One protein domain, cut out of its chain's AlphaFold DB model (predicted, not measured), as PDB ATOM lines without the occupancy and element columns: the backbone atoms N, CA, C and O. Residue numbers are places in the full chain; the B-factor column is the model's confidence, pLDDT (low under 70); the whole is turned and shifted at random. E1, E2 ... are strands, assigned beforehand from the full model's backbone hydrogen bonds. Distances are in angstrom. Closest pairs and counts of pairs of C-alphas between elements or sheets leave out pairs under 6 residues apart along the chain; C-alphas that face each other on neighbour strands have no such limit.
ATOM      1  N   GLU A  29     241.558 267.049 273.007       58.38
ATOM      2  CA  GLU A  29     241.931 266.286 271.804       58.38
ATOM      3  C   GLU A  29     243.437 265.993 271.716       58.38
ATOM      4  O   GLU A  29     243.848 265.047 271.045       58.38
ATOM      5  N   LYS A  30     244.280 266.756 272.423       54.97
ATOM      6  CA  LYS A  30     245.743 266.575 272.397       54.97
ATOM      7  C   LYS A  30     246.268 265.593 273.451       54.97
ATOM      8  O   LYS A  30     247.445 265.224 273.413       54.97
ATOM      9  N   VAL A  31     245.437 265.151 274.397       55.06
ATOM     10  CA  VAL A  31     245.850 264.215 275.455       55.06
ATOM     11  C   VAL A  31     245.941 262.798 274.875       55.06
ATOM     12  O   VAL A  31     244.948 262.084 274.799       55.06
ATOM     13  N   GLY A  32     247.147 262.389 274.466       59.47
ATOM     14  CA  GLY A  32     247.448 261.005 274.067       59.47
ATOM     15  C   GLY A  32     248.256 260.829 272.778       59.47
ATOM     16  O   GLY A  32     248.786 259.742 272.563       59.47
ATOM     17  N   THR A  33     248.404 261.874 271.952       57.88
ATOM     18  CA  THR A  33     248.994 261.748 270.597       57.88
ATOM     19  C   THR A  33     250.361 262.432 270.443       57.88
ATOM     20  O   THR A  33     251.163 262.013 269.612       57.88
ATOM     21  N   GLU A  34     250.684 263.434 271.269       58.25
ATOM     22  CA  GLU A  34     251.997 264.100 271.287       58.25
ATOM     23  C   GLU A  34     252.656 264.025 272.668       58.25
ATOM     24  O   GLU A  34     251.974 263.950 273.692       58.25
ATOM     25  N   SER A  35     253.995 264.072 272.710       61.22
ATOM     26  CA  SER A  35     254.736 264.178 273.969       61.22
ATOM     27  C   SER A  35     254.205 265.375 274.775       61.22
ATOM     28  O   SER A  35     254.288 266.504 274.287       61.22
ATOM     29  N   PRO A  36     253.680 265.159 275.997       69.12
ATOM     30  CA  PRO A  36     252.934 266.171 276.755       69.12
ATOM     31  C   PRO A  36     253.793 267.372 277.177       69.12
ATOM     32  O   PRO A  36     253.268 268.389 277.627       69.12
ATOM     33  N   VAL A  37     255.116 267.258 277.034       77.75
ATOM     34  CA  VAL A  37     256.091 268.276 277.409       77.75
ATOM     35  C   VAL A  37     257.167 268.357 276.335       77.75
ATOM     36  O   VAL A  37     257.860 267.372 276.075       77.75
ATOM     37  N   LYS A  38     257.352 269.538 275.745       86.38
ATOM     38  CA  LYS A  38     258.520 269.853 274.913       86.38
ATOM     39  C   LYS A  38     259.366 270.877 275.655       86.38
ATOM     40  O   LYS A  38     258.887 271.961 275.971       86.38
ATOM     41  N   ILE A  39     260.617 270.527 275.926       88.81
ATOM     42  CA  ILE A  39     261.584 271.419 276.564       88.81
ATOM     43  C   ILE A  39     262.588 271.832 275.498       88.81
ATOM     44  O   ILE A  39     263.188 270.981 274.843       88.81
ATOM     45  N   SER A  40     262.765 273.132 275.314       91.00
ATOM     46  CA  SER A  40     263.795 273.693 274.448       91.00
ATOM     47  C   SER A  40     264.529 274.806 275.174       91.00
ATOM     48  O   SER A  40     264.067 275.317 276.190       91.00
ATOM     49  N   GLY A  41     265.705 275.177 274.691       89.12
ATOM     50  CA  GLY A  41     266.454 276.245 275.322       89.12
ATOM     51  C   GLY A  41     267.913 276.273 274.926       89.12
ATOM     52  O   GLY A  41     268.389 275.444 274.153       89.12
ATOM     53  N   SER A  42     268.616 277.242 275.486       91.38
ATOM     54  CA  SER A  42     270.057 277.380 275.382       91.38
ATOM     55  C   SER A  42     270.616 277.850 276.714       91.38
ATOM     56  O   SER A  42     269.981 278.606 277.450       91.38
ATOM     57  N   VAL A  43     271.820 277.388 277.026       90.75
ATOM     58  CA  VAL A  43     272.620 277.892 278.137       90.75
ATOM     59  C   VAL A  43     273.982 278.250 277.564       90.75
ATOM     60  O   VAL A  43     274.535 277.518 276.746       90.75
ATOM     61  N   GLY A  44     274.497 279.403 277.963       90.94
ATOM     62  CA  GLY A  44     275.776 279.939 277.543       90.94
ATOM     63  C   GLY A  44     276.574 280.401 278.750       90.94
ATOM     64  O   GLY A  44     276.016 280.893 279.729       90.94
ATOM     65  N   ALA A  45     277.887 280.247 278.660       90.75
ATOM     66  CA  ALA A  45     278.839 280.776 279.620       90.75
ATOM     67  C   ALA A  45     279.853 281.641 278.873       90.75
ATOM     68  O   ALA A  45     280.296 281.295 277.779       90.75
ATOM     69  N   ARG A  46     280.224 282.768 279.468       88.69
ATOM     70  CA  ARG A  46     281.211 283.703 278.947       88.69
ATOM     71  C   ARG A  46     282.198 284.032 280.051       88.69
ATOM     72  O   ARG A  46     281.797 284.554 281.082       88.69
ATOM     73  N   GLY A  47     283.471 283.747 279.815       90.19
ATOM     74  CA  GLY A  47     284.581 284.275 280.604       90.19
ATOM     75  C   GLY A  47     285.244 285.425 279.854       90.19
ATOM     76  O   GLY A  47     285.351 285.382 278.628       90.19
ATOM     77  N   VAL A  48     285.670 286.458 280.571       87.31
ATOM     78  CA  VAL A  48     286.443 287.576 280.025       87.31
ATOM     79  C   VAL A  48     287.673 287.754 280.898       87.31
ATOM     80  O   VAL A  48     287.538 287.946 282.100       87.31
ATOM     81  N   ALA A  49     288.856 287.694 280.292       89.50
ATOM     82  CA  ALA A  49     290.110 288.046 280.944       89.50
ATOM     83  C   ALA A  49     290.560 289.431 280.465       89.50
ATOM     84  O   ALA A  49     290.405 289.764 279.288       89.50
ATOM     85  N   TYR A  50     291.095 290.233 281.375       84.06
ATOM     86  CA  TYR A  50     291.610 291.568 281.115       84.06
ATOM     87  C   TYR A  50     293.023 291.684 281.683       84.06
ATOM     88  O   TYR A  50     293.308 291.181 282.763       84.06
ATOM     89  N   GLY A  51     293.899 292.350 280.939       88.56
ATOM     90  CA  GLY A  51     295.238 292.709 281.380       88.56
ATOM     91  C   GLY A  51     295.613 294.048 280.766       88.56
ATOM     92  O   GLY A  51     295.227 294.344 279.630       88.56
ATOM     93  N   ALA A  52     296.331 294.867 281.527       85.75
ATOM     94  CA  ALA A  52     296.829 296.157 281.084       85.75
ATOM     95  C   ALA A  52     298.332 296.254 281.357       85.75
ATOM     96  O   ALA A  52     298.807 295.817 282.401       85.75
ATOM     97  N   GLU A  53     299.074 296.834 280.418       85.50
ATOM     98  CA  GLU A  53     300.510 297.077 280.549       85.50
ATOM     99  C   GLU A  53     300.774 298.582 280.425       85.50
ATOM    100  O   GLU A  53     300.209 299.251 279.557       85.50
ATOM    101  N   GLY A  54     301.592 299.136 281.323       85.81
ATOM    102  CA  GLY A  54     301.935 300.564 281.334       85.81
ATOM    103  C   GLY A  54     300.848 301.510 281.869       85.81
ATOM    104  O   GLY A  54     301.074 302.719 281.901       85.81
ATOM    105  N   ILE A  55     299.698 300.993 282.312       86.62
ATOM    106  CA  ILE A  55     298.636 301.738 283.011       86.62
ATOM    107  C   ILE A  55     298.074 300.899 284.166       86.62
ATOM    108  O   ILE A  55     298.150 299.673 284.123       86.62
ATOM    109  N   GLU A  56     297.474 301.544 285.169       80.25
ATOM    110  CA  GLU A  56     296.725 300.835 286.216       80.25
ATOM    111  C   GLU A  56     295.508 300.094 285.640       80.25
ATOM    112  O   GLU A  56     294.837 300.575 284.716       80.25
ATOM    113  N   GLU A  57     295.215 298.921 286.204       76.31
ATOM    114  CA  GLU A  57     294.075 298.098 285.812       76.31
ATOM    115  C   GLU A  57     292.757 298.820 286.106       76.31
ATOM    116  O   GLU A  57     292.420 299.133 287.243       76.31
ATOM    117  N   ARG A  58     291.970 299.068 285.054       77.88
ATOM    118  CA  ARG A  58     290.687 299.786 285.161       77.88
ATOM    119  C   ARG A  58     289.481 298.866 285.338       77.88
ATOM    120  O   ARG A  58     288.349 299.343 285.399       77.88
ATOM    121  N   ARG A  59     289.696 297.550 285.305       74.00
ATOM    122  CA  ARG A  59     288.677 296.500 285.421       74.00
ATOM    123  C   ARG A  59     289.308 295.263 286.034       74.00
ATOM    124  O   ARG A  59     290.511 295.067 285.908       74.00
ATOM    125  N   LYS A  60     288.471 294.408 286.618       76.12
ATOM    126  CA  LYS A  60     288.908 293.108 287.120       76.12
ATOM    127  C   LYS A  60     289.619 292.291 286.037       76.12
ATOM    128  O   LYS A  60     289.121 292.239 284.908       76.12
ATOM    129  N   PRO A  61     290.708 291.592 286.391       81.81
ATOM    130  CA  PRO A  61     291.492 290.796 285.453       81.81
ATOM    131  C   PRO A  61     290.754 289.551 284.948       81.81
ATOM    132  O   PRO A  61     291.102 289.001 283.906       81.81
ATOM    133  N   PHE A  62     289.703 289.110 285.639       86.19
ATOM    134  CA  PHE A  62     288.810 288.058 285.171       86.19
ATOM    135  C   PHE A  62     287.369 288.357 285.578       86.19
ATOM    136  O   PHE A  62     287.132 288.844 286.681       86.19
ATOM    137  N   GLY A  63     286.422 288.033 284.701       86.50
ATOM    138  CA  GLY A  63     284.996 288.061 284.993       86.50
ATOM    139  C   GLY A  63     284.242 286.968 284.249       86.50
ATOM    140  O   GLY A  63     284.713 286.437 283.237       86.50
ATOM    141  N   TYR A  64     283.056 286.622 284.748       87.50
ATOM    142  CA  TYR A  64     282.231 285.568 284.155       87.50
ATOM    143  C   TYR A  64     280.745 285.929 284.083       87.50
ATOM    144  O   TYR A  64     280.211 286.694 284.884       87.50
ATOM    145  N   THR A  65     280.051 285.354 283.103       88.81
ATOM    146  CA  THR A  65     278.605 285.483 282.910       88.81
ATOM    147  C   THR A  65     278.024 284.169 282.409       88.81
ATOM    148  O   THR A  65     278.502 283.594 281.439       88.81
ATOM    149  N   LEU A  66     276.963 283.715 283.054       89.50
ATOM    150  CA  LEU A  66     276.108 282.609 282.667       89.50
ATOM    151  C   LEU A  66     274.777 283.186 282.187       89.50
ATOM    152  O   LEU A  66     274.155 283.993 282.874       89.50
ATOM    153  N   THR A  67     274.322 282.764 281.018       89.56
ATOM    154  CA  THR A  67     273.028 283.155 280.455       89.56
ATOM    155  C   THR A  67     272.260 281.918 280.054       89.56
ATOM    156  O   THR A  67     272.841 281.007 279.471       89.56
ATOM    157  N   GLY A  68     270.955 281.892 280.278       87.75
ATOM    158  CA  GLY A  68     270.130 280.804 279.785       87.75
ATOM    159  C   GLY A  68     268.721 281.238 279.440       87.75
ATOM    160  O   GLY A  68     268.164 282.155 280.038       87.75
ATOM    161  N   ASN A  69     268.150 280.552 278.458       88.00
ATOM    162  CA  ASN A  69     266.744 280.625 278.103       88.00
ATOM    163  C   ASN A  69     266.216 279.199 278.027       88.00
ATOM    164  O   ASN A  69     266.727 278.405 277.245       88.00
ATOM    165  N   ILE A  70     265.215 278.873 278.834       88.62
ATOM    166  CA  ILE A  70     264.588 277.552 278.875       88.62
ATOM    167  C   ILE A  70     263.103 277.756 278.615       88.62
ATOM    168  O   ILE A  70     262.440 278.475 279.351       88.62
ATOM    169  N   ASN A  71     262.574 277.137 277.571       88.62
ATOM    170  CA  ASN A  71     261.167 277.169 277.226       88.62
ATOM    171  C   ASN A  71     260.541 275.795 277.469       88.62
ATOM    172  O   ASN A  71     260.953 274.800 276.871       88.62
ATOM    173  N   PHE A  72     259.539 275.757 278.342       86.56
ATOM    174  CA  PHE A  72     258.702 274.583 278.525       86.56
ATOM    175  C   PHE A  72     257.371 274.791 277.810       86.56
ATOM    176  O   PHE A  72     256.614 275.697 278.152       86.56
ATOM    177  N   ASN A  73     257.072 273.926 276.851       86.62
ATOM    178  CA  ASN A  73     255.798 273.905 276.149       86.62
ATOM    179  C   ASN A  73     254.984 272.703 276.632       86.62
ATOM    180  O   ASN A  73     255.389 271.553 276.438       86.62
ATOM    181  N   PHE A  74     253.842 272.987 277.247       82.12
ATOM    182  CA  PHE A  74     252.858 272.019 277.713       82.12
ATOM    183  C   PHE A  74     251.547 272.294 276.971       82.12
ATOM    184  O   PHE A  74     250.799 273.194 277.352       82.12
ATOM    185  N   TYR A  75     251.273 271.555 275.894       79.50
ATOM    186  CA  TYR A  75     250.128 271.824 275.012       79.50
ATOM    187  C   TYR A  75     250.098 273.291 274.533       79.50
ATOM    188  O   TYR A  75     251.026 273.731 273.858       79.50
ATOM    189  N   ASP A  76     249.062 274.051 274.901       76.88
ATOM    190  CA  ASP A  76     248.886 275.463 274.538       76.88
ATOM    191  C   ASP A  76     249.483 276.442 275.570       76.88
ATOM    192  O   ASP A  76     249.379 277.659 275.399       76.88
ATOM    193  N   LEU A  77     250.111 275.926 276.636       79.00
ATOM    194  CA  LEU A  77     250.834 276.701 277.642       79.00
ATOM    195  C   LEU A  77     252.334 276.733 277.320       79.00
ATOM    196  O   LEU A  77     253.001 275.699 277.321       79.00
ATOM    197  N   GLN A  78     252.883 277.928 277.109       83.69
ATOM    198  CA  GLN A  78     254.321 278.144 276.920       83.69
ATOM    199  C   GLN A  78     254.901 278.884 278.123       83.69
ATOM    200  O   GLN A  78     254.377 279.922 278.522       83.69
ATOM    201  N   LEU A  79     255.991 278.368 278.690       85.44
ATOM    202  CA  LEU A  79     256.680 278.907 279.862       85.44
ATOM    203  C   LEU A  79     258.155 279.186 279.522       85.44
ATOM    204  O   LEU A  79     259.033 278.385 279.853       85.44
ATOM    205  N   PRO A  80     258.453 280.309 278.847       85.19
ATOM    206  CA  PRO A  80     259.812 280.763 278.607       85.19
ATOM    207  C   PRO A  80     260.387 281.400 279.875       85.19
ATOM    208  O   PRO A  80     259.962 282.480 280.290       85.19
ATOM    209  N   PHE A  81     261.378 280.740 280.462       86.00
ATOM    210  CA  PHE A  81     262.229 281.246 281.529       86.00
ATOM    211  C   PHE A  81     263.528 281.789 280.947       86.00
ATOM    212  O   PHE A  81     264.147 281.160 280.090       86.00
ATOM    213  N   SER A  82     263.977 282.929 281.453       85.81
ATOM    214  CA  SER A  82     265.267 283.515 281.097       85.81
ATOM    215  C   SER A  82     266.037 283.873 282.356       85.81
ATOM    216  O   SER A  82     265.452 284.451 283.278       85.81
ATOM    217  N   PHE A  83     267.334 283.566 282.384       85.88
ATOM    218  CA  PHE A  83     268.226 283.969 283.462       85.88
ATOM    219  C   PHE A  83     269.559 284.515 282.955       85.88
ATOM    220  O   PHE A  83     270.095 284.070 281.938       85.88
ATOM    221  N   VAL A  84     270.111 285.458 283.713       86.38
ATOM    222  CA  VAL A  84     271.486 285.950 283.587       86.38
ATOM    223  C   VAL A  84     272.090 285.963 284.988       86.38
ATOM    224  O   VAL A  84     271.437 286.424 285.920       86.38
ATOM    225  N   TYR A  85     273.292 285.409 285.147       84.25
ATOM    226  CA  TYR A  85     274.012 285.301 286.418       84.25
ATOM    227  C   TYR A  85     275.515 285.481 286.214       84.25
ATOM    228  O   TYR A  85     276.040 285.066 285.189       84.25
ATOM    229  N   GLY A  86     276.249 286.068 287.157       82.19
ATOM    230  CA  GLY A  86     277.687 286.293 286.980       82.19
ATOM    231  C   GLY A  86     278.269 287.354 287.897       82.19
ATOM    232  O   GLY A  86     277.586 287.881 288.771       82.19
ATOM    233  N   ASP A  87     279.559 287.607 287.712       74.44
ATOM    234  CA  ASP A  87     280.426 288.234 288.716       74.44
ATOM    235  C   ASP A  87     280.582 289.741 288.574       74.44
ATOM    236  O   ASP A  87     281.313 290.324 289.374       74.44
ATOM    237  N   GLN A  88     279.926 290.353 287.578       64.25
ATOM    238  CA  GLN A  88     280.133 291.759 287.262       64.25
ATOM    239  C   GLN A  88     279.865 292.601 288.508       64.25
ATOM    240  O   GLN A  88     278.727 292.825 288.926       64.25
ATOM    241  N   GLU A  89     280.970 292.993 289.135       53.94
ATOM    242  CA  GLU A  89     280.964 293.655 290.418       53.94
ATOM    243  C   GLU A  89     280.350 295.030 290.215       53.94
ATOM    244  O   GLU A  89     280.586 295.695 289.201       53.94
ATOM    245  N   ARG A  90     279.470 295.391 291.149       51.09
ATOM    246  CA  ARG A  90     278.589 296.555 291.096       51.09
ATOM    247  C   ARG A  90     279.404 297.837 291.226       51.09
ATOM    248  O   ARG A  90     279.324 298.521 292.231       51.09
ATOM    249  N   GLY A  91     280.119 298.192 290.174       42.41
ATOM    250  CA  GLY A  91     280.396 299.575 289.859       42.41
ATOM    251  C   GLY A  91     279.230 300.110 289.033       42.41
ATOM    252  O   GLY A  91     279.247 300.017 287.812       42.41
ATOM    253  N   PHE A  92     278.225 300.685 289.692       47.59
ATOM    254  CA  PHE A  92     277.392 301.743 289.099       47.59
ATOM    255  C   PHE A  92     276.221 301.418 288.134       47.59
ATOM    256  O   PHE A  92     275.589 302.375 287.694       47.59
ATOM    257  N   SER A  93     275.805 300.175 287.822       48.94
ATOM    258  CA  SER A  93     274.564 300.002 287.015       48.94
ATOM    259  C   SER A  93     273.840 298.651 287.129       48.94
ATOM    260  O   SER A  93     274.432 297.611 286.878       48.94
ATOM    261  N   GLN A  94     272.535 298.724 287.444       54.06
ATOM    262  CA  GLN A  94     271.455 297.725 287.292       54.06
ATOM    263  C   GLN A  94     271.649 296.319 287.934       54.06
ATOM    264  O   GLN A  94     272.755 295.826 288.125       54.06
ATOM    265  N   PRO A  95     270.571 295.618 288.342       55.12
ATOM    266  CA  PRO A  95     270.639 294.203 288.716       55.12
ATOM    267  C   PRO A  95     271.247 293.333 287.605       55.12
ATOM    268  O   PRO A  95     270.647 293.160 286.544       55.12
ATOM    269  N   PHE A  96     272.416 292.754 287.888       63.75
ATOM    270  CA  PHE A  96     273.094 291.798 287.006       63.75
ATOM    271  C   PHE A  96     272.365 290.450 286.942       63.75
ATOM    272  O   PHE A  96     272.271 289.817 285.894       63.75
ATOM    273  N   ASN A  97     271.787 290.049 288.078       72.25
ATOM    274  CA  ASN A  97     271.015 288.823 288.185       72.25
ATOM    275  C   ASN A  97     269.564 289.098 287.807       72.25
ATOM    276  O   ASN A  97     268.811 289.718 288.567       72.25
ATOM    277  N   GLN A  98     269.187 288.638 286.623       80.88
ATOM    278  CA  GLN A  98     267.869 288.867 286.057       80.88
ATOM    279  C   GLN A  98     267.186 287.536 285.824       80.88
ATOM    280  O   GLN A  98     267.745 286.659 285.178       80.88
ATOM    281  N   PHE A  99     265.971 287.408 286.345       84.94
ATOM    282  CA  PHE A  99     265.109 286.247 286.173       84.94
ATOM    283  C   PHE A  99     263.744 286.709 285.684       84.94
ATOM    284  O   PHE A  99     263.186 287.675 286.210       84.94
ATOM    285  N   GLY A 100     263.194 286.023 284.693       84.75
ATOM    286  CA  GLY A 100     261.885 286.359 284.155       84.75
ATOM    287  C   GLY A 100     261.179 285.146 283.582       84.75
ATOM    288  O   GLY A 100     261.824 284.208 283.114       84.75
ATOM    289  N   VAL A 101     259.851 285.187 283.622       87.94
ATOM    290  CA  VAL A 101     258.978 284.186 283.010       87.94
ATOM    291  C   VAL A 101     257.823 284.881 282.300       87.94
ATOM    292  O   VAL A 101     257.301 285.882 282.795       87.94
ATOM    293  N   SER A 102     257.418 284.360 281.139       89.25
ATOM    294  CA  SER A 102     256.202 284.831 280.465       89.25
ATOM    295  C   SER A 102     255.246 283.709 280.092       89.25
ATOM    296  O   SER A 102     255.254 283.294 278.932       89.25
ATOM    297  N   PRO A 103     254.426 283.207 281.034       86.31
ATOM    298  CA  PRO A 103     253.428 282.206 280.700       86.31
ATOM    299  C   PRO A 103     252.483 282.726 279.619       86.31
ATOM    300  O   PRO A 103     251.848 283.768 279.785       86.31
ATOM    301  N   ARG A 104     252.378 281.983 278.520       87.88
ATOM    302  CA  ARG A 104     251.445 282.258 277.430       87.88
ATOM    303  C   ARG A 104     250.454 281.119 277.298       87.88
ATOM    304  O   ARG A 104     250.871 279.976 277.170       87.88
ATOM    305  N   TYR A 105     249.169 281.451 277.278       84.62
ATOM    306  CA  TYR A 105     248.080 280.521 277.018       84.62
ATOM    307  C   TYR A 105     247.125 281.123 275.981       84.62
ATOM    308  O   TYR A 105     246.401 282.083 276.258       84.62
ATOM    309  N   GLY A 106     247.160 280.591 274.757       85.62
ATOM    310  CA  GLY A 106     246.356 281.094 273.640       85.62
ATOM    311  C   GLY A 106     246.593 282.584 273.350       85.62
ATOM    312  O   GLY A 106     247.657 282.980 272.866       85.62
ATOM    313  N   TRP A 107     245.583 283.411 273.629       84.19
ATOM    314  CA  TRP A 107     245.586 284.864 273.411       84.19
ATOM    315  C   TRP A 107     246.078 285.677 274.616       84.19
ATOM    316  O   TRP A 107     246.260 286.887 274.483       84.19
ATOM    317  N   ALA A 108     246.292 285.047 275.772       88.00
ATOM    318  CA  ALA A 108     246.753 285.705 276.987       88.00
ATOM    319  C   ALA A 108     248.231 285.392 277.246       88.00
ATOM    320  O   ALA A 108     248.656 284.238 277.202       88.00
ATOM    321  N   THR A 109     249.022 286.417 277.537       90.06
ATOM    322  CA  THR A 109     250.416 286.297 277.974       90.06
ATOM    323  C   THR A 109     250.580 287.092 279.258       90.06
ATOM    324  O   THR A 109     250.238 288.268 279.293       90.06
ATOM    325  N   ALA A 110     251.088 286.475 280.318       90.06
ATOM    326  CA  ALA A 110     251.533 287.210 281.495       90.06
ATOM    327  C   ALA A 110     253.056 287.353 281.452       90.06
ATOM    328  O   ALA A 110     253.749 286.529 280.866       90.06
ATOM    329  N   HIS A 111     253.586 288.396 282.069       89.50
ATOM    330  CA  HIS A 111     255.009 288.684 282.185       89.50
ATOM    331  C   HIS A 111     255.312 288.892 283.660       89.50
ATOM    332  O   HIS A 111     254.635 289.678 284.315       89.50
ATOM    333  N   LEU A 112     256.305 288.188 284.188       88.62
ATOM    334  CA  LEU A 112     256.711 288.280 285.585       88.62
ATOM    335  C   LEU A 112     258.235 288.355 285.672       88.62
ATOM    336  O   LEU A 112     258.946 287.647 284.953       88.62
ATOM    337  N   GLY A 113     258.732 289.189 286.581       85.69
ATOM    338  CA  GLY A 113     260.163 289.382 286.795       85.69
ATOM    339  C   GLY A 113     260.756 290.396 285.820       85.69
ATOM    340  O   GLY A 113     260.121 291.400 285.506       85.69
ATOM    341  N   TYR A 114     261.986 290.149 285.374       82.50
ATOM    342  CA  TYR A 114     262.688 290.993 284.412       82.50
ATOM    343  C   TYR A 114     262.226 290.678 282.994       82.50
ATOM    344  O   TYR A 114     262.675 289.703 282.391       82.50
ATOM    345  N   ARG A 115     261.329 291.501 282.452       84.75
ATOM    346  CA  ARG A 115     260.815 291.351 281.085       84.75
ATOM    347  C   ARG A 115     260.752 292.703 280.392       84.75
ATOM    348  O   ARG A 115     260.863 293.745 281.026       84.75
ATOM    349  N   SER A 116     260.604 292.677 279.080       81.12
ATOM    350  CA  SER A 116     260.279 293.845 278.275       81.12
ATOM    351  C   SER A 116     258.924 293.624 277.618       81.12
ATOM    352  O   SER A 116     258.538 292.494 277.319       81.12
ATOM    353  N   MET A 117     258.187 294.714 277.448       78.00
ATOM    354  CA  MET A 117     256.932 294.756 276.704       78.00
ATOM    355  C   MET A 117     257.028 295.897 275.700       78.00
ATOM    356  O   MET A 117     257.714 296.894 275.948       78.00
ATOM    357  N   THR A 118     256.333 295.760 274.577       79.12
ATOM    358  CA  THR A 118     256.293 296.794 273.541       79.12
ATOM    359  C   THR A 118     254.873 297.325 273.430       79.12
ATOM    360  O   THR A 118     254.027 296.744 272.753       79.12
ATOM    361  N   LEU A 119     254.592 298.444 274.105       72.19
ATOM    362  CA  LEU A 119     253.267 299.074 274.038       72.19
ATOM    363  C   LEU A 119     253.141 299.902 272.757       72.19
ATOM    364  O   LEU A 119     252.241 299.699 271.949       72.19
ATOM    365  N   SER A 120     254.075 300.814 272.531       67.75
ATOM    366  CA  SER A 120     254.149 301.631 271.323       67.75
ATOM    367  C   SER A 120     255.609 301.951 271.043       67.75
ATOM    368  O   SER A 120     256.412 302.008 271.977       67.75
ATOM    369  N   GLN A 121     255.942 302.212 269.777       61.28
ATOM    370  CA  GLN A 121     257.273 302.684 269.384       61.28
ATOM    371  C   GLN A 121     257.664 304.003 270.082       61.28
ATOM    372  O   GLN A 121     258.847 304.310 270.162       61.28
ATOM    373  N   TYR A 122     256.694 304.752 270.630       56.12
ATOM    374  CA  TYR A 122     256.904 306.094 271.186       56.12
ATOM    375  C   TYR A 122     256.849 306.207 272.717       56.12
ATOM    376  O   TYR A 122     257.209 307.252 273.250       56.12
ATOM    377  N   THR A 123     256.391 305.183 273.447       61.94
ATOM    378  CA  THR A 123     256.221 305.273 274.917       61.94
ATOM    379  C   THR A 123     256.993 304.200 275.667       61.94
ATOM    380  O   THR A 123     257.684 304.487 276.640       61.94
ATOM    381  N   LEU A 124     256.896 302.957 275.198       60.19
ATOM    382  CA  LEU A 124     257.551 301.811 275.797       60.19
ATOM    383  C   LEU A 124     258.003 300.866 274.688       60.19
ATOM    384  O   LEU A 124     257.314 299.908 274.339       60.19
ATOM    385  N   ALA A 125     259.165 301.175 274.124       64.94
ATOM    386  CA  ALA A 125     259.764 300.452 273.013       64.94
ATOM    387  C   ALA A 125     260.663 299.302 273.508       64.94
ATOM    388  O   ALA A 125     261.853 299.260 273.212       64.94
ATOM    389  N   GLY A 126     260.115 298.388 274.315       64.56
ATOM    390  CA  GLY A 126     260.876 297.232 274.801       64.56
ATOM    391  C   GLY A 126     261.822 297.534 275.967       64.56
ATOM    392  O   GLY A 126     262.757 296.771 276.205       64.56
ATOM    393  N   HIS A 127     261.580 298.609 276.724       75.19
ATOM    394  CA  HIS A 127     262.316 298.847 277.965       75.19
ATOM    395  C   HIS A 127     262.104 297.695 278.943       75.19
ATOM    396  O   HIS A 127     260.978 297.245 279.181       75.19
ATOM    397  N   GLN A 128     263.208 297.232 279.520       77.56
ATOM    398  CA  GLN A 128     263.169 296.204 280.536       77.56
ATOM    399  C   GLN A 128     262.627 296.780 281.842       77.56
ATOM    400  O   GLN A 128     263.032 297.852 282.290       77.56
ATOM    401  N   PHE A 129     261.709 296.050 282.454       84.25
ATOM    402  CA  PHE A 129     261.145 296.364 283.750       84.25
ATOM    403  C   PHE A 129     261.195 295.123 284.634       84.25
ATOM    404  O   PHE A 129     261.106 293.990 284.160       84.25
ATOM    405  N   LEU A 130     261.337 295.351 285.933       86.25
ATOM    406  CA  LEU A 130     261.103 294.354 286.962       86.25
ATOM    407  C   LEU A 130     259.682 294.539 287.485       86.25
ATOM    408  O   LEU A 130     259.401 295.524 288.170       86.25
ATOM    409  N   GLY A 131     258.786 293.609 287.183       86.62
ATOM    410  CA  GLY A 131     257.413 293.703 287.663       86.62
ATOM    411  C   GLY A 131     256.496 292.649 287.075       86.62
ATOM    412  O   GLY A 131     256.920 291.528 286.792       86.62
ATOM    413  N   ALA A 132     255.233 293.032 286.917       88.69
ATOM    414  CA  ALA A 132     254.202 292.208 286.320       88.69
ATOM    415  C   ALA A 132     253.592 292.919 285.108       88.69
ATOM    416  O   ALA A 132     253.339 294.124 285.124       88.69
ATOM    417  N   GLY A 133     253.342 292.163 284.050       87.62
ATOM    418  CA  GLY A 133     252.672 292.637 282.853       87.62
ATOM    419  C   GLY A 133     251.699 291.600 282.329       87.62
ATOM    420  O   GLY A 133     251.814 290.413 282.625       87.62
ATOM    421  N   ILE A 134     250.722 292.047 281.560       89.00
ATOM    422  CA  ILE A 134     249.764 291.187 280.888       89.00
ATOM    423  C   ILE A 134     249.515 291.722 279.484       89.00
ATOM    424  O   ILE A 134     249.359 292.926 279.285       89.00
ATOM    425  N   GLU A 135     249.481 290.822 278.516       89.19
ATOM    426  CA  GLU A 135     249.117 291.085 277.131       89.19
ATOM    427  C   GLU A 135     247.964 290.160 276.759       89.19
ATOM    428  O   GLU A 135     248.074 288.937 276.842       89.19
ATOM    429  N   LEU A 136     246.842 290.745 276.364       88.69
ATOM    430  CA  LEU A 136     245.643 290.039 275.948       88.69
ATOM    431  C   LEU A 136     245.337 290.426 274.507       88.69
ATOM    432  O   LEU A 136     245.002 291.573 274.217       88.69
ATOM    433  N   ASN A 137     245.394 289.450 273.612       88.75
ATOM    434  CA  ASN A 137     245.201 289.659 272.183       88.75
ATOM    435  C   ASN A 137     244.029 288.820 271.634       88.75
ATOM    436  O   ASN A 137     244.246 287.965 270.771       88.75
ATOM    437  N   PRO A 138     242.784 288.994 272.131       86.25
ATOM    438  CA  PRO A 138     241.647 288.216 271.656       86.25
ATOM    439  C   PRO A 138     241.200 288.699 270.266       86.25
ATOM    440  O   PRO A 138     240.604 289.770 270.103       86.25
ATOM    441  N   GLY A 139     241.481 287.900 269.235       84.50
ATOM    442  CA  GLY A 139     241.064 288.175 267.859       84.50
ATOM    443  C   GLY A 139     241.716 289.440 267.294       84.50
ATOM    444  O   GLY A 139     242.908 289.440 266.999       84.50
ATOM    445  N   LYS A 140     240.933 290.516 267.138       82.44
ATOM    446  CA  LYS A 140     241.383 291.824 266.612       82.44
ATOM    447  C   LYS A 140     241.676 292.858 267.699       82.44
ATOM    448  O   LYS A 140     242.168 293.938 267.388       82.44
ATOM    449  N   PHE A 141     241.351 292.562 268.951       83.12
ATOM    450  CA  PHE A 141     241.653 293.462 270.055       83.12
ATOM    451  C   PHE A 141     243.050 293.183 270.592       83.12
ATOM    452  O   PHE A 141     243.542 292.051 270.548       83.12
ATOM    453  N   ARG A 142     243.689 294.240 271.082       84.56
ATOM    454  CA  ARG A 142     245.013 294.212 271.690       84.56
ATOM    455  C   ARG A 142     244.944 295.020 272.975       84.56
ATOM    456  O   ARG A 142     244.721 296.226 272.933       84.56
ATOM    457  N   PHE A 143     245.129 294.364 274.104       86.94
ATOM    458  CA  PHE A 143     245.254 295.004 275.402       86.94
ATOM    459  C   PHE A 143     246.611 294.641 275.966       86.94
ATOM    460  O   PHE A 143     246.990 293.475 275.972       86.94
ATOM    461  N   ALA A 144     247.341 295.621 276.462       86.00
ATOM    462  CA  ALA A 144     248.561 295.358 277.197       86.00
ATOM    463  C   ALA A 144     248.609 296.281 278.400       86.00
ATOM    464  O   ALA A 144     248.276 297.459 278.308       86.00
ATOM    465  N   PHE A 145     248.992 295.738 279.541       87.38
ATOM    466  CA  PHE A 145     249.154 296.496 280.763       87.38
ATOM    467  C   PHE A 145     250.417 296.032 281.461       87.38
ATOM    468  O   PHE A 145     250.679 294.836 281.555       87.38
ATOM    469  N   MET A 146     251.186 296.976 281.976       87.69
ATOM    470  CA  MET A 146     252.355 296.697 282.784       87.69
ATOM    471  C   MET A 146     252.310 297.522 284.059       87.69
ATOM    472  O   MET A 146     251.873 298.676 284.071       87.69
ATOM    473  N   ASN A 147     252.868 296.949 285.109       85.94
ATOM    474  CA  ASN A 147     253.230 297.659 286.310       85.94
ATOM    475  C   ASN A 147     254.578 297.131 286.788       85.94
ATOM    476  O   ASN A 147     254.779 295.925 286.948       85.94
ATOM    477  N   GLY A 148     255.519 298.035 287.012       83.44
ATOM    478  CA  GLY A 148     256.807 297.615 287.513       83.44
ATOM    479  C   GLY A 148     257.805 298.737 287.632       83.44
ATOM    480  O   GLY A 148     257.518 299.922 287.449       83.44
ATOM    481  N   ARG A 149     259.017 298.320 287.961       78.88
ATOM    482  CA  ARG A 149     260.159 299.189 288.144       78.88
ATOM    483  C   ARG A 149     261.061 299.134 286.925       78.88
ATOM    484  O   ARG A 149     261.601 298.080 286.609       78.88
ATOM    485  N   PHE A 150     261.250 300.279 286.286       72.44
ATOM    486  CA  PHE A 150     262.175 300.450 285.169       72.44
ATOM    487  C   PHE A 150     263.609 300.622 285.667       72.44
ATOM    488  O   PHE A 150     264.498 299.898 285.235       72.44
ATOM    489  N   ASN A 151     263.810 301.505 286.651       63.03
ATOM    490  CA  ASN A 151     265.111 301.734 287.280       63.03
ATOM    491  C   ASN A 151     265.028 301.506 288.787       63.03
ATOM    492  O   ASN A 151     264.110 301.989 289.449       63.03
ATOM    493  N   ARG A 152     265.999 300.763 289.325       49.69
ATOM    494  CA  ARG A 152     266.206 300.594 290.768       49.69
ATOM    495  C   ARG A 152     266.956 301.815 291.314       49.69
ATOM    496  O   ARG A 152     267.846 302.300 290.624       49.69
ATOM    497  N   ALA A 153     266.617 302.264 292.525       43.62
ATOM    498  CA  ALA A 153     267.377 303.308 293.212       43.62
ATOM    499  C   ALA A 153     268.839 302.872 293.406       43.62
ATOM    500  O   ALA A 153     269.089 301.718 293.780       43.62
ATOM    501  N   VAL A 154     269.783 303.780 293.171       49.59
ATOM    502  CA  VAL A 154     271.154 303.660 293.679       49.59
ATOM    503  C   VAL A 154     271.204 304.536 294.925       49.59
ATOM    504  O   VAL A 154     271.087 305.751 294.815       49.59
ATOM    505  N   GLU A 155     271.269 303.915 296.102       43.56
ATOM    506  CA  GLU A 155     271.477 304.647 297.353       43.56
ATOM    507  C   GLU A 155     272.913 305.195 297.362       43.56
ATOM    508  O   GLU A 155     273.843 304.505 296.930       43.56
ATOM    509  N   GLU A 156     273.072 306.451 297.789       35.47
ATOM    510  CA  GLU A 156     274.391 307.047 297.993       35.47
ATOM    511  C   GLU A 156     275.078 306.313 299.144       35.47
ATOM    512  O   GLU A 156     274.569 306.304 300.267       35.47
ATOM    513  N   ASP A 157     276.218 305.685 298.868       37.72
ATOM    514  CA  ASP A 157     277.053 305.146 299.932       37.72
ATOM    515  C   ASP A 157     278.032 306.250 300.334       37.72
ATOM    516  O   ASP A 157     278.953 306.597 299.597       37.72
ATOM    517  N   THR A 158     277.808 306.854 301.501       47.28
ATOM    518  CA  THR A 158     278.592 307.999 301.999       47.28
ATOM    519  C   THR A 158     280.033 307.616 302.390       47.28
ATOM    520  O   THR A 158     280.777 308.460 302.888       47.28
ATOM    521  N   ALA A 159     280.446 306.356 302.196       50.00
ATOM    522  CA  ALA A 159     281.776 305.850 302.534       50.00
ATOM    523  C   ALA A 159     282.784 305.832 301.365       50.00
ATOM    524  O   ALA A 159     283.981 305.691 301.623       50.00
ATOM    525  N   GLU A 160     282.359 306.009 300.107       45.97
ATOM    526  CA  GLU A 160     283.267 306.024 298.949       45.97
ATOM    527  C   GLU A 160     283.362 307.414 298.308       45.97
ATOM    528  O   GLU A 160     282.388 307.990 297.828       45.97
ATOM    529  N   ILE A 161     284.581 307.961 298.275       43.88
ATOM    530  CA  ILE A 161     284.920 309.191 297.552       43.88
ATOM    531  C   ILE A 161     284.901 308.868 296.051       43.88
ATOM    532  O   ILE A 161     285.925 308.574 295.438       43.88
ATOM    533  N   GLY A 162     283.714 308.899 295.459       44.84
ATOM    534  CA  GLY A 162     283.487 308.760 294.029       44.84
ATOM    535  C   GLY A 162     282.205 309.491 293.668       44.84
ATOM    536  O   GLY A 162     281.203 309.352 294.356       44.84
ATOM    537  N   VAL A 163     282.247 310.317 292.624       45.25
ATOM    538  CA  VAL A 163     281.125 311.144 292.158       45.25
ATOM    539  C   VAL A 163     279.955 310.232 291.746       45.25
ATOM    540  O   VAL A 163     279.869 309.798 290.601       45.25
ATOM    541  N   GLN A 164     279.087 309.884 292.699       49.72
ATOM    542  CA  GLN A 164     277.828 309.181 292.463       49.72
ATOM    543  C   GLN A 164     276.821 310.187 291.905       49.72
ATOM    544  O   GLN A 164     276.444 311.139 292.583       49.72
ATOM    545  N   GLU A 165     276.358 309.976 290.674       47.53
ATOM    546  CA  GLU A 165     275.139 310.633 290.201       47.53
ATOM    547  C   GLU A 165     273.929 309.830 290.717       47.53
ATOM    548  O   GLU A 165     273.778 308.654 290.363       47.53
ATOM    549  N   PRO A 166     273.068 310.413 291.569       46.53
ATOM    550  CA  PRO A 166     271.946 309.703 292.168       46.53
ATOM    551  C   PRO A 166     270.933 309.275 291.098       46.53
ATOM    552  O   PRO A 166     270.304 310.097 290.427       46.53
ATOM    553  N   ALA A 167     270.735 307.964 290.950       52.00
ATOM    554  CA  ALA A 167     269.685 307.410 290.105       52.00
ATOM    555  C   ALA A 167     268.426 307.158 290.946       52.00
ATOM    556  O   ALA A 167     268.377 306.233 291.759       52.00
ATOM    557  N   TYR A 168     267.393 307.974 290.732       56.59
ATOM    558  CA  TYR A 168     266.093 307.815 291.384       56.59
ATOM    559  C   TYR A 168     265.383 306.530 290.934       56.59
ATOM    560  O   TYR A 168     265.392 306.168 289.751       56.59
ATOM    561  N   GLU A 169     264.709 305.863 291.874       61.12
ATOM    562  CA  GLU A 169     263.801 304.762 291.563       61.12
ATOM    563  C   GLU A 169     262.711 305.233 290.600       61.12
ATOM    564  O   GLU A 169     262.003 306.207 290.857       61.12
ATOM    565  N   ARG A 170     262.565 304.528 289.475       70.69
ATOM    566  CA  ARG A 170     261.520 304.811 288.491       70.69
ATOM    567  C   ARG A 170     260.580 303.629 288.408       70.69
ATOM    568  O   ARG A 170     260.838 302.664 287.688       70.69
ATOM    569  N   THR A 171     259.480 303.720 289.135       79.19
ATOM    570  CA  THR A 171     258.318 302.852 288.955       79.19
ATOM    571  C   THR A 171     257.344 303.496 287.987       79.19
ATOM    572  O   THR A 171     257.148 304.709 288.014       79.19
ATOM    573  N   GLY A 172     256.705 302.693 287.152       79.81
ATOM    574  CA  GLY A 172     255.647 303.181 286.290       79.81
ATOM    575  C   GLY A 172     254.633 302.101 285.970       79.81
ATOM    576  O   GLY A 172     254.863 300.900 286.135       79.81
ATOM    577  N   PHE A 173     253.484 302.570 285.519       84.38
ATOM    578  CA  PHE A 173     252.451 301.755 284.917       84.38
ATOM    579  C   PHE A 173     252.279 302.225 283.483       84.38
ATOM    580  O   PHE A 173     252.462 303.405 283.181       84.38
ATOM    581  N   ALA A 174     251.926 301.310 282.598       80.69
ATOM    582  CA  ALA A 174     251.611 301.676 281.234       80.69
ATOM    583  C   ALA A 174     250.562 300.721 280.679       80.69
ATOM    584  O   ALA A 174     250.566 299.528 280.973       80.69
ATOM    585  N   GLY A 175     249.625 301.281 279.922       85.31
ATOM    586  CA  GLY A 175     248.505 300.566 279.338       85.31
ATOM    587  C   GLY A 175     248.396 300.886 277.856       85.31
ATOM    588  O   GLY A 175     248.644 302.016 277.441       85.31
ATOM    589  N   LYS A 176     248.012 299.889 277.067       84.62
ATOM    590  CA  LYS A 176     247.687 300.001 275.651       84.62
ATOM    591  C   LYS A 176     246.354 299.321 275.409       84.62
ATOM    592  O   LYS A 176     246.130 298.201 275.866       84.62
ATOM    593  N   ILE A 177     245.517 299.992 274.636       84.88
ATOM    594  CA  ILE A 177     244.321 299.427 274.030       84.88
ATOM    595  C   ILE A 177     244.445 299.690 272.536       84.88
ATOM    596  O   ILE A 177     244.770 300.801 272.136       84.88
ATOM    597  N   GLY A 178     244.238 298.668 271.718       80.88
ATOM    598  CA  GLY A 178     244.332 298.764 270.272       80.88
ATOM    599  C   GLY A 178     243.350 297.833 269.578       80.88
ATOM    600  O   GLY A 178     242.868 296.851 270.151       80.88
ATOM    601  N   PHE A 179     243.068 298.152 268.320       79.44
ATOM    602  CA  PHE A 179     242.189 297.384 267.448       79.44
ATOM    603  C   PHE A 179     242.860 297.225 266.077       79.44
ATOM    604  O   PHE A 179     243.160 298.220 265.423       79.44
ATOM    605  N   GLY A 180     243.131 295.988 265.654       69.62
ATOM    606  CA  GLY A 180     243.796 295.688 264.380       69.62
ATOM    607  C   GLY A 180     244.491 294.321 264.344       69.62
ATOM    608  O   GLY A 180     244.690 293.684 265.380       69.62
TER     609      GLY A 180
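Overview. This is residues 29 to 180 of the 187 residues of an uncharacterized protein of Chlorobi bacterium OLB7 (UniProt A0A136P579). One long, twisted wall of eight antiparallel strands, E1 to E8, lies side by side in chain order, and its edges E1 and E8 do not close into a barrel. Beyond their bends, the hairpin of E5 and E6 folds away from the wall, and residues 157 to 163 of the link from E7 to E8 stick out. The printed part has 152 residues, with no named helix and eight named strands, E1 to E8, in the sheet order E1 - E2 - E3 - E4 - E5 - E6 - E7 - E8; the class is all strand. The whole is loose, with a radius of gyration of the C-alphas of 20.3 A, and elongated, spanning 68 by 36 by 24 A.

Arrangement. The sheet is a meander, each strand the antiparallel neighbour of the one before. E4, residues 98 to 101, and E5, residues 108 to 118, form a hairpin at 178 degrees, with N 112 and O 101 2.9 A apart, within hydrogen-bond range. E3, residues 77 to 86, pairs with E4 through N 82 and O 100, 3.0 A. Residues 104 to 105 also make short antiparallel pairings with residues 77 to 78 of E3 and 108 to 109 of E5. E2, residues 62 to 74, stands at 173 degrees to E3, with N 70 and O 81 at 2.8 A. The edge strand E1, residues 38 to 49, pairs with E2 through N 44 and O 67, 2.8 A. On the other side of E4, E5 bends by 132 degrees at residue 114, and E6, residues 125 to 136, bends by 126 degrees at residue 130; N 111 and O 133 are 2.7 A apart. E7, residues 141 to 151, stands at 142 degrees to E6, with N 134 and O 145 at 2.8 A, and bends by 58 degrees at residue 148. The other edge strand, E8, residues 170 to 179, pairs with E7 through N 176 and O 144, 2.7 A. E1 and E8 are apart.

Along the chain. E2 is the longest strand by residues, 40.1 A from first to last C-alpha. E1 is 36.9 A long and begins at C-alpha 38, (258.520, 269.853, 274.913). E3 is 30.0 A, E7 30.3 A and E8 29.5 A long; E8 ends at C-alpha 179, (242.189, 297.384, 267.448). E4 has four residues. The bent E5 and E6 measure 15.0 A and 17.8 A.

Size, cuts and confidence. The C-alphas of Glu 29 and Gly 54, the two farthest apart, are 69.8 A apart. The printed part has no cut. The links E1 to E2, E3 to E4 and E7 to E8 are long. The mean pLDDT of the printed part is 75.7; residues 29 to 36, 88 to 96, 120 to 126, 151 to 169 and 180 are under 70.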